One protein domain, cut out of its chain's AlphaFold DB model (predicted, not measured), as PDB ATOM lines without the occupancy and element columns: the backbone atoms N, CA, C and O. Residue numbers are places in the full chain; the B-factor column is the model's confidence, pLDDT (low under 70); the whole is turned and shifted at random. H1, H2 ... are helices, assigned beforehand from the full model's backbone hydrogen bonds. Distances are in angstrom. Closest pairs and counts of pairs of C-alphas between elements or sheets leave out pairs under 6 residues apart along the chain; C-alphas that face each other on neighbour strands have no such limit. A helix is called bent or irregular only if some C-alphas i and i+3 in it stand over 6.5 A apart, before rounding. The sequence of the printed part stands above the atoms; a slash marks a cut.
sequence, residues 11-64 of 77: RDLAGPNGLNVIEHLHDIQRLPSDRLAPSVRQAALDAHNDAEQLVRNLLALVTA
ATOM      1  N   ARG A  11     221.262 433.242 434.269       69.50
ATOM      2  CA  ARG A  11     220.539 431.977 434.220       69.50
ATOM      3  C   ARG A  11     219.524 431.872 435.355       69.50
ATOM      4  O   ARG A  11     218.419 431.392 435.110       69.50
ATOM      5  N   ASP A  12     219.880 432.368 436.537       73.75
ATOM      6  CA  ASP A  12     218.970 432.485 437.681       73.75
ATOM      7  C   ASP A  12     217.979 433.642 437.476       73.75
ATOM      8  O   ASP A  12     216.772 433.484 437.643       73.75
ATOM      9  N   LEU A  13     218.474 434.785 436.987       71.88
ATOM     10  CA  LEU A  13     217.685 436.012 436.891       71.88
ATOM     11  C   LEU A  13     216.673 436.015 435.732       71.88
ATOM     12  O   LEU A  13     215.573 436.537 435.890       71.88
ATOM     13  N   ALA A  14     217.018 435.457 434.565       75.25
ATOM     14  CA  ALA A  14     216.184 435.529 433.357       75.25
ATOM     15  C   ALA A  14     215.567 434.185 432.923       75.25
ATOM     16  O   ALA A  14     214.710 434.161 432.031       75.25
ATOM     17  N   GLY A  15     215.970 433.067 433.540       80.81
ATOM     18  CA  GLY A  15     215.407 431.737 433.298       80.81
ATOM     19  C   GLY A  15     215.296 431.379 431.802       80.81
ATOM     20  O   GLY A  15     216.277 431.519 431.065       80.81
ATOM     21  N   PRO A  16     214.119 430.943 431.300       81.38
ATOM     22  CA  PRO A  16     213.945 430.554 429.894       81.38
ATOM     23  C   PRO A  16     214.110 431.719 428.902       81.38
ATOM     24  O   PRO A  16     214.298 431.487 427.710       81.38
ATOM     25  N   ASN A  17     214.068 432.968 429.375       83.50
ATOM     26  CA  ASN A  17     214.220 434.168 428.554       83.50
ATOM     27  C   ASN A  17     215.658 434.701 428.517       83.50
ATOM     28  O   ASN A  17     215.911 435.702 427.845       83.50
ATOM     29  N   GLY A  18     216.606 434.041 429.194       82.06
ATOM     30  CA  GLY A  18     217.995 434.498 429.286       82.06
ATOM     31  C   GLY A  18     218.653 434.749 427.931       82.06
ATOM     32  O   GLY A  18     219.343 435.750 427.769       82.06
ATOM     33  N   LEU A  19     218.365 433.919 426.922       82.94
ATOM     34  CA  LEU A  19     218.883 434.129 425.567       82.94
ATOM     35  C   LEU A  19     218.401 435.460 424.962       82.94
ATOM     36  O   LEU A  19     219.204 436.200 424.403       82.94
ATOM     37  N   ASN A  20     217.122 435.804 425.139       85.25
ATOM     38  CA  ASN A  20     216.543 437.044 424.607       85.25
ATOM     39  C   ASN A  20     217.156 438.274 425.277       85.25
ATOM     40  O   ASN A  20     217.423 439.280 424.624       85.25
ATOM     41  N   VAL A  21     217.398 438.183 426.587       86.00
ATOM     42  CA  VAL A  21     218.064 439.239 427.352       86.00
ATOM     43  C   VAL A  21     219.516 439.407 426.898       86.00
ATOM     44  O   VAL A  21     219.949 440.534 426.674       86.00
ATOM     45  N   ILE A  22     220.258 438.311 426.708       85.56
ATOM     46  CA  ILE A  22     221.644 438.339 426.209       85.56
ATOM     47  C   ILE A  22     221.717 438.993 424.827       85.56
ATOM     48  O   ILE A  22     222.604 439.808 424.580       85.56
ATOM     49  N   GLU A  23     220.788 438.666 423.933       86.56
ATOM     50  CA  GLU A  23     220.731 439.263 422.598       86.56
ATOM     51  C   GLU A  23     220.454 440.774 422.661       86.56
ATOM     52  O   GLU A  23     221.158 441.540 422.003       86.56
ATOM     53  N   HIS A  24     219.537 441.232 423.521       87.62
ATOM     54  CA  HIS A  24     219.318 442.671 423.739       87.62
ATOM     55  C   HIS A  24     220.538 443.378 424.336       87.62
ATOM     56  O   HIS A  24     220.894 444.470 423.895       87.62
ATOM     57  N   LEU A  25     221.219 442.763 425.307       87.44
ATOM     58  CA  LEU A  25     222.467 443.298 425.866       87.44
ATOM     59  C   LEU A  25     223.560 443.418 424.799       87.44
ATOM     60  O   LEU A  25     224.310 444.395 424.774       87.44
ATOM     61  N   HIS A  26     223.648 442.429 423.911       86.00
ATOM     62  CA  HIS A  26     224.592 442.423 422.799       86.00
ATOM     63  C   HIS A  26     224.306 443.541 421.799       86.00
ATOM     64  O   HIS A  26     225.233 444.230 421.371       86.00
ATOM     65  N   ASP A  27     223.033 443.756 421.475       86.19
ATOM     66  CA  ASP A  27     222.597 444.840 420.603       86.19
ATOM     67  C   ASP A  27     222.878 446.211 421.243       86.19
ATOM     68  O   ASP A  27     223.420 447.080 420.567       86.19
ATOM     69  N   ILE A  28     222.646 446.392 422.552       85.94
ATOM     70  CA  ILE A  28     222.998 447.628 423.285       85.94
ATOM     71  C   ILE A  28     224.501 447.935 423.216       85.94
ATOM     72  O   ILE A  28     224.891 449.096 423.117       85.94
ATOM     73  N   GLN A  29     225.360 446.914 423.270       84.88
ATOM     74  CA  GLN A  29     226.814 447.102 423.208       84.88
ATOM     75  C   GLN A  29     227.333 447.374 421.790       84.88
ATOM     76  O   GLN A  29     228.399 447.973 421.637       84.88
ATOM     77  N   ARG A  30     226.632 446.899 420.755       84.69
ATOM     78  CA  ARG A  30     227.097 446.959 419.359       84.69
ATOM     79  C   ARG A  30     226.440 448.048 418.529       84.69
ATOM     80  O   ARG A  30     227.052 448.516 417.570       84.69
ATOM     81  N   LEU A  31     225.199 448.398 418.841       83.69
ATOM     82  CA  LEU A  31     224.408 449.339 418.068       83.69
ATOM     83  C   LEU A  31     224.404 450.715 418.738       83.69
ATOM     84  O   LEU A  31     224.343 450.813 419.964       83.69
ATOM     85  N   PRO A  32     224.430 451.799 417.948       83.75
ATOM     86  CA  PRO A  32     224.199 453.125 418.490       83.75
ATOM     87  C   PRO A  32     222.732 453.250 418.942       83.75
ATOM     88  O   PRO A  32     221.841 452.560 418.439       83.75
ATOM     89  N   SER A  33     222.463 454.113 419.923       80.62
ATOM     90  CA  SER A  33     221.169 454.155 420.626       80.62
ATOM     91  C   SER A  33     219.964 454.494 419.738       80.62
ATOM     92  O   SER A  33     218.832 454.197 420.109       80.62
ATOM     93  N   ASP A  34     220.182 455.117 418.582       84.88
ATOM     94  CA  ASP A  34     219.181 455.411 417.548       84.88
ATOM     95  C   ASP A  34     218.745 454.172 416.748       84.88
ATOM     96  O   ASP A  34     217.670 454.173 416.150       84.88
ATOM     97  N   ARG A  35     219.553 453.107 416.761       84.56
ATOM     98  CA  ARG A  35     219.254 451.819 416.118       84.56
ATOM     99  C   ARG A  35     218.594 450.813 417.062       84.56
ATOM    100  O   ARG A  35     218.136 449.772 416.597       84.56
ATOM    101  N   LEU A  36     218.548 451.106 418.361       85.25
ATOM    102  CA  LEU A  36     217.855 450.285 419.352       85.25
ATOM    103  C   LEU A  36     216.347 450.537 419.307       85.25
ATOM    104  O   LEU A  36     215.893 451.652 419.040       85.25
ATOM    105  N   ALA A  37     215.562 449.513 419.643       86.62
ATOM    106  CA  ALA A  37     214.132 449.695 419.859       86.62
ATOM    107  C   ALA A  37     213.896 450.751 420.964       86.62
ATOM    108  O   ALA A  37     214.605 450.727 421.977       86.62
ATOM    109  N   PRO A  38     212.898 451.650 420.829       88.69
ATOM    110  CA  PRO A  38     212.664 452.724 421.797       88.69
ATOM    111  C   PRO A  38     212.549 452.230 423.243       88.69
ATOM    112  O   PRO A  38     213.152 452.817 424.139       88.69
ATOM    113  N   SER A  39     211.857 451.110 423.462       87.75
ATOM    114  CA  SER A  39     211.699 450.514 424.792       87.75
ATOM    115  C   SER A  39     213.003 449.942 425.352       87.75
ATOM    116  O   SER A  39     213.259 450.077 426.540       87.75
ATOM    117  N   VAL A  40     213.861 449.356 424.507       88.62
ATOM    118  CA  VAL A  40     215.189 448.852 424.912       88.62
ATOM    119  C   VAL A  40     216.101 450.018 425.294       88.62
ATOM    120  O   VAL A  40     216.820 449.951 426.288       88.62
ATOM    121  N   ARG A  41     216.029 451.129 424.550       89.19
ATOM    122  CA  ARG A  41     216.755 452.357 424.891       89.19
ATOM    123  C   ARG A  41     216.281 452.939 426.220       89.19
ATOM    124  O   ARG A  41     217.115 453.322 427.032       89.19
ATOM    125  N   GLN A  42     214.969 452.993 426.443       90.25
ATOM    126  CA  GLN A  42     214.401 453.470 427.703       90.25
ATOM    127  C   GLN A  42     214.834 452.578 428.873       90.25
ATOM    128  O   GLN A  42     215.355 453.089 429.855       90.25
ATOM    129  N   ALA A  43     214.758 451.254 428.712       90.31
ATOM    130  CA  ALA A  43     215.238 450.288 429.699       90.31
ATOM    131  C   ALA A  43     216.720 450.491 430.065       90.31
ATOM    132  O   ALA A  43     217.083 450.359 431.234       90.31
ATOM    133  N   ALA A  44     217.564 450.837 429.086       88.31
ATOM    134  CA  ALA A  44     218.973 451.154 429.308       88.31
ATOM    135  C   ALA A  44     219.199 452.488 430.033       88.31
ATOM    136  O   ALA A  44     220.124 452.593 430.839       88.31
ATOM    137  N   LEU A  45     218.362 453.495 429.775       89.94
ATOM    138  CA  LEU A  45     218.406 454.780 430.476       89.94
ATOM    139  C   LEU A  45     217.938 454.639 431.930       89.94
ATOM    140  O   LEU A  45     218.637 455.095 432.833       89.94
ATOM    141  N   ASP A  46     216.818 453.950 432.145       91.44
ATOM    142  CA  ASP A  46     216.226 453.702 433.467       91.44
ATOM    143  C   ASP A  46     217.127 452.821 434.346       91.44
ATOM    144  O   ASP A  46     217.043 452.852 435.570       91.44
ATOM    145  N   ALA A  47     218.017 452.038 433.730       88.56
ATOM    146  CA  ALA A  47     219.012 451.258 434.452       88.56
ATOM    147  C   ALA A  47     220.131 452.118 435.060       88.56
ATOM    148  O   ALA A  47     220.873 451.623 435.893       88.56
ATOM    149  N   HIS A  48     220.298 453.384 434.660       88.06
ATOM    150  CA  HIS A  48     221.296 454.298 435.239       88.06
ATOM    151  C   HIS A  48     222.742 453.739 435.319       88.06
ATOM    152  O   HIS A  48     223.516 454.127 436.192       88.06
ATOM    153  N   ASN A  49     223.149 452.902 434.351       81.81
ATOM    154  CA  ASN A  49     224.418 452.141 434.305       81.81
ATOM    155  C   ASN A  49     224.539 450.957 435.285       81.81
ATOM    156  O   ASN A  49     225.614 450.363 435.370       81.81
ATOM    157  N   ASP A  50     223.466 450.581 435.970       87.38
ATOM    158  CA  ASP A  50     223.383 449.360 436.763       87.38
ATOM    159  C   ASP A  50     223.099 448.153 435.850       87.38
ATOM    160  O   ASP A  50     222.109 448.106 435.112       87.38
ATOM    161  N   ALA A  51     224.006 447.177 435.869       83.69
ATOM    162  CA  ALA A  51     223.926 445.986 435.032       83.69
ATOM    163  C   ALA A  51     222.777 445.048 435.436       83.69
ATOM    164  O   ALA A  51     222.133 444.464 434.564       83.69
ATOM    165  N   GLU A  52     222.501 444.909 436.733       87.44
ATOM    166  CA  GLU A  52     221.418 444.061 437.224       87.44
ATOM    167  C   GLU A  52     220.068 444.703 436.901       87.44
ATOM    168  O   GLU A  52     219.173 444.043 436.366       87.44
ATOM    169  N   GLN A  53     219.939 446.013 437.135       89.06
ATOM    170  CA  GLN A  53     218.726 446.749 436.787       89.06
ATOM    171  C   GLN A  53     218.465 446.714 435.278       89.06
ATOM    172  O   GLN A  53     217.319 446.547 434.858       89.06
ATOM    173  N   LEU A  54     219.512 446.794 434.450       89.81
ATOM    174  CA  LEU A  54     219.382 446.639 433.004       89.81
ATOM    175  C   LEU A  54     218.807 445.272 432.636       89.81
ATOM    176  O   LEU A  54     217.856 445.192 431.860       89.81
ATOM    177  N   VAL A  55     219.348 444.198 433.211       88.62
ATOM    178  CA  VAL A  55     218.848 442.840 432.975       88.62
ATOM    179  C   VAL A  55     217.388 442.706 433.400       88.62
ATOM    180  O   VAL A  55     216.590 442.164 432.637       88.62
ATOM    181  N   ARG A  56     217.008 443.246 434.563       89.19
ATOM    182  CA  ARG A  56     215.617 443.237 435.048       89.19
ATOM    183  C   ARG A  56     214.679 443.999 434.111       89.19
ATOM    184  O   ARG A  56     213.606 443.494 433.781       89.19
ATOM    185  N   ASN A  57     215.093 445.173 433.636       91.44
ATOM    186  CA  ASN A  57     214.305 445.979 432.704       91.44
ATOM    187  C   ASN A  57     214.117 445.251 431.363       91.44
ATOM    188  O   ASN A  57     213.008 445.201 430.833       91.44
ATOM    189  N   LEU A  58     215.176 444.640 430.825       90.19
ATOM    190  CA  LEU A  58     215.098 443.851 429.591       90.19
ATOM    191  C   LEU A  58     214.250 442.591 429.767       90.19
ATOM    192  O   LEU A  58     213.488 442.245 428.865       90.19
ATOM    193  N   LEU A  59     214.339 441.930 430.924       89.44
ATOM    194  CA  LEU A  59     213.504 440.779 431.250       89.44
ATOM    195  C   LEU A  59     212.019 441.157 431.220       89.44
ATOM    196  O   LEU A  59     211.235 440.479 430.565       89.44
ATOM    197  N   ALA A  60     211.652 442.282 431.839       90.38
ATOM    198  CA  ALA A  60     210.279 442.780 431.818       90.38
ATOM    199  C   ALA A  60     209.761 443.010 430.385       90.38
ATOM    200  O   ALA A  60     208.602 442.717 430.099       90.38
ATOM    201  N   LEU A  61     210.617 443.470 429.464       89.38
ATOM    202  CA  LEU A  61     210.253 443.657 428.055       89.38
ATOM    203  C   LEU A  61     210.034 442.334 427.306       89.38
ATOM    204  O   LEU A  61     209.158 442.264 426.444       89.38
ATOM    205  N   VAL A  62     210.812 441.291 427.604       87.31
ATOM    206  CA  VAL A  62     210.691 439.981 426.933       87.31
ATOM    207  C   VAL A  62     209.616 439.086 427.554       87.31
ATOM    208  O   VAL A  62     209.215 438.118 426.915       87.31
ATOM    209  N   THR A  63     209.138 439.395 428.765       86.06
ATOM    210  CA  THR A  63     208.041 438.674 429.438       86.06
ATOM    211  C   THR A  63     206.707 439.421 429.446       86.06
ATOM    212  O   THR A  63     205.744 438.916 430.017       86.06
ATOM    213  N   ALA A  64     206.637 440.622 428.868       85.56
ATOM    214  CA  ALA A  64     205.392 441.375 428.734       85.56
ATOM    215  C   ALA A  64     204.382 440.663 427.814       85.56
ATOM    216  O   ALA A  64     204.767 439.853 426.971       85.56
TER     217      ALA A  64
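Overview. This is residues 11 to 64 of the 77 residues of an uncharacterized protein of Ralstonia solanacearum (UniProt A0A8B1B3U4). One long helix, H1, lies crosswise over a hairpin of two shorter helices, H2 and H3, and its first residues are turned off by a kink of 100 degrees near residue 18. H3 packs on H1 and on H2, while H2 comes close to H1 without clearly touching it. The printed part has 54 residues with three named helices, in the order H1, H2, H3, and no named strand; the class is all helix. The whole is compact, with a radius of gyration of the C-alphas of 10.2 A. Its outline is elongated, with spans of 29 by 19 by 19 A, and the part of H1 after the kink runs along the length.

Along the chain. H1 is the longest helix, with 20 residues, 11 to 30, and measures 22.1 A from first to last C-alpha. It begins at C-alpha 11, at (220.539, 431.977, 434.220), and ends at C-alpha 30, at (227.097, 446.959, 419.359). H1 is irregular: C-alphas 13 and 16 are 9.6 A apart, against about 5 A in a regular helix, and its line is a rough one. The kink of 100 degrees lies near Gly 18, whose C-alpha is at (217.995, 434.498, 429.286). H3 holds residues 51 to 63, Ala 51 to Thr 63, and measures 18.4 A from first to last C-alpha. It ends at C-alpha 63, at (208.041, 438.674, 429.438). H2 is the shortest of the three, with nine residues, 38 to 46, from Pro 38 to Asp 46.

Arrangement. H1 and H3 touch, with 16 pairs of C-alphas within 8 A. Their closest C-alphas are those of Val 21 and Leu 58, 5.9 A apart, and their centres are 8.3 A apart. The lines of H1 and H3 stand about perpendicular, at 75 degrees. H3 also touches H2, with 10 pairs of C-alphas within 8 A. The closest C-alphas of H2 and H3 are those of Ala 43 and Asn 57, 5.3 A apart. H2 and H3 form a helical hairpin and run opposite ways at a shallow tilt of 31 degrees, with their centres 9.8 A apart. H1 and H2 are close but not clearly touching, with 2 pairs of C-alphas within 8 A. Their closest C-alphas are those of His 24 and Val 40, 7.5 A apart, and their centres are 14.2 A apart. The lines of H1 and H2 stand about perpendicular, at 78 degrees. In the backbones of H2 and H3, every O i to N i+4 pair is within hydrogen-bond range; in H1, 12 of 16 such pairs are.

Size, cuts and confidence. The two C-alphas farthest apart are those of Asp 12, in H1, and Asp 34, between H1 and H2, at 30.5 A. The first and last printed C-alphas, those of Arg 11 and Ala 64, are 18.7 A apart. The printed part runs from residue 11 to residue 64 of a full chain of 77 residues and has no cut. The link from H1 to H2, residues 31 to 37, is short. The link from H2 to H3, residues 47 to 50, is tight. There is no long link. The mean pLDDT of the printed part is 85.6, and the mean pLDDT is 82 in H1 and 89 in each of H2 and H3. One printed residue, Arg 11, is under 70, which is low confidence in this predicted model.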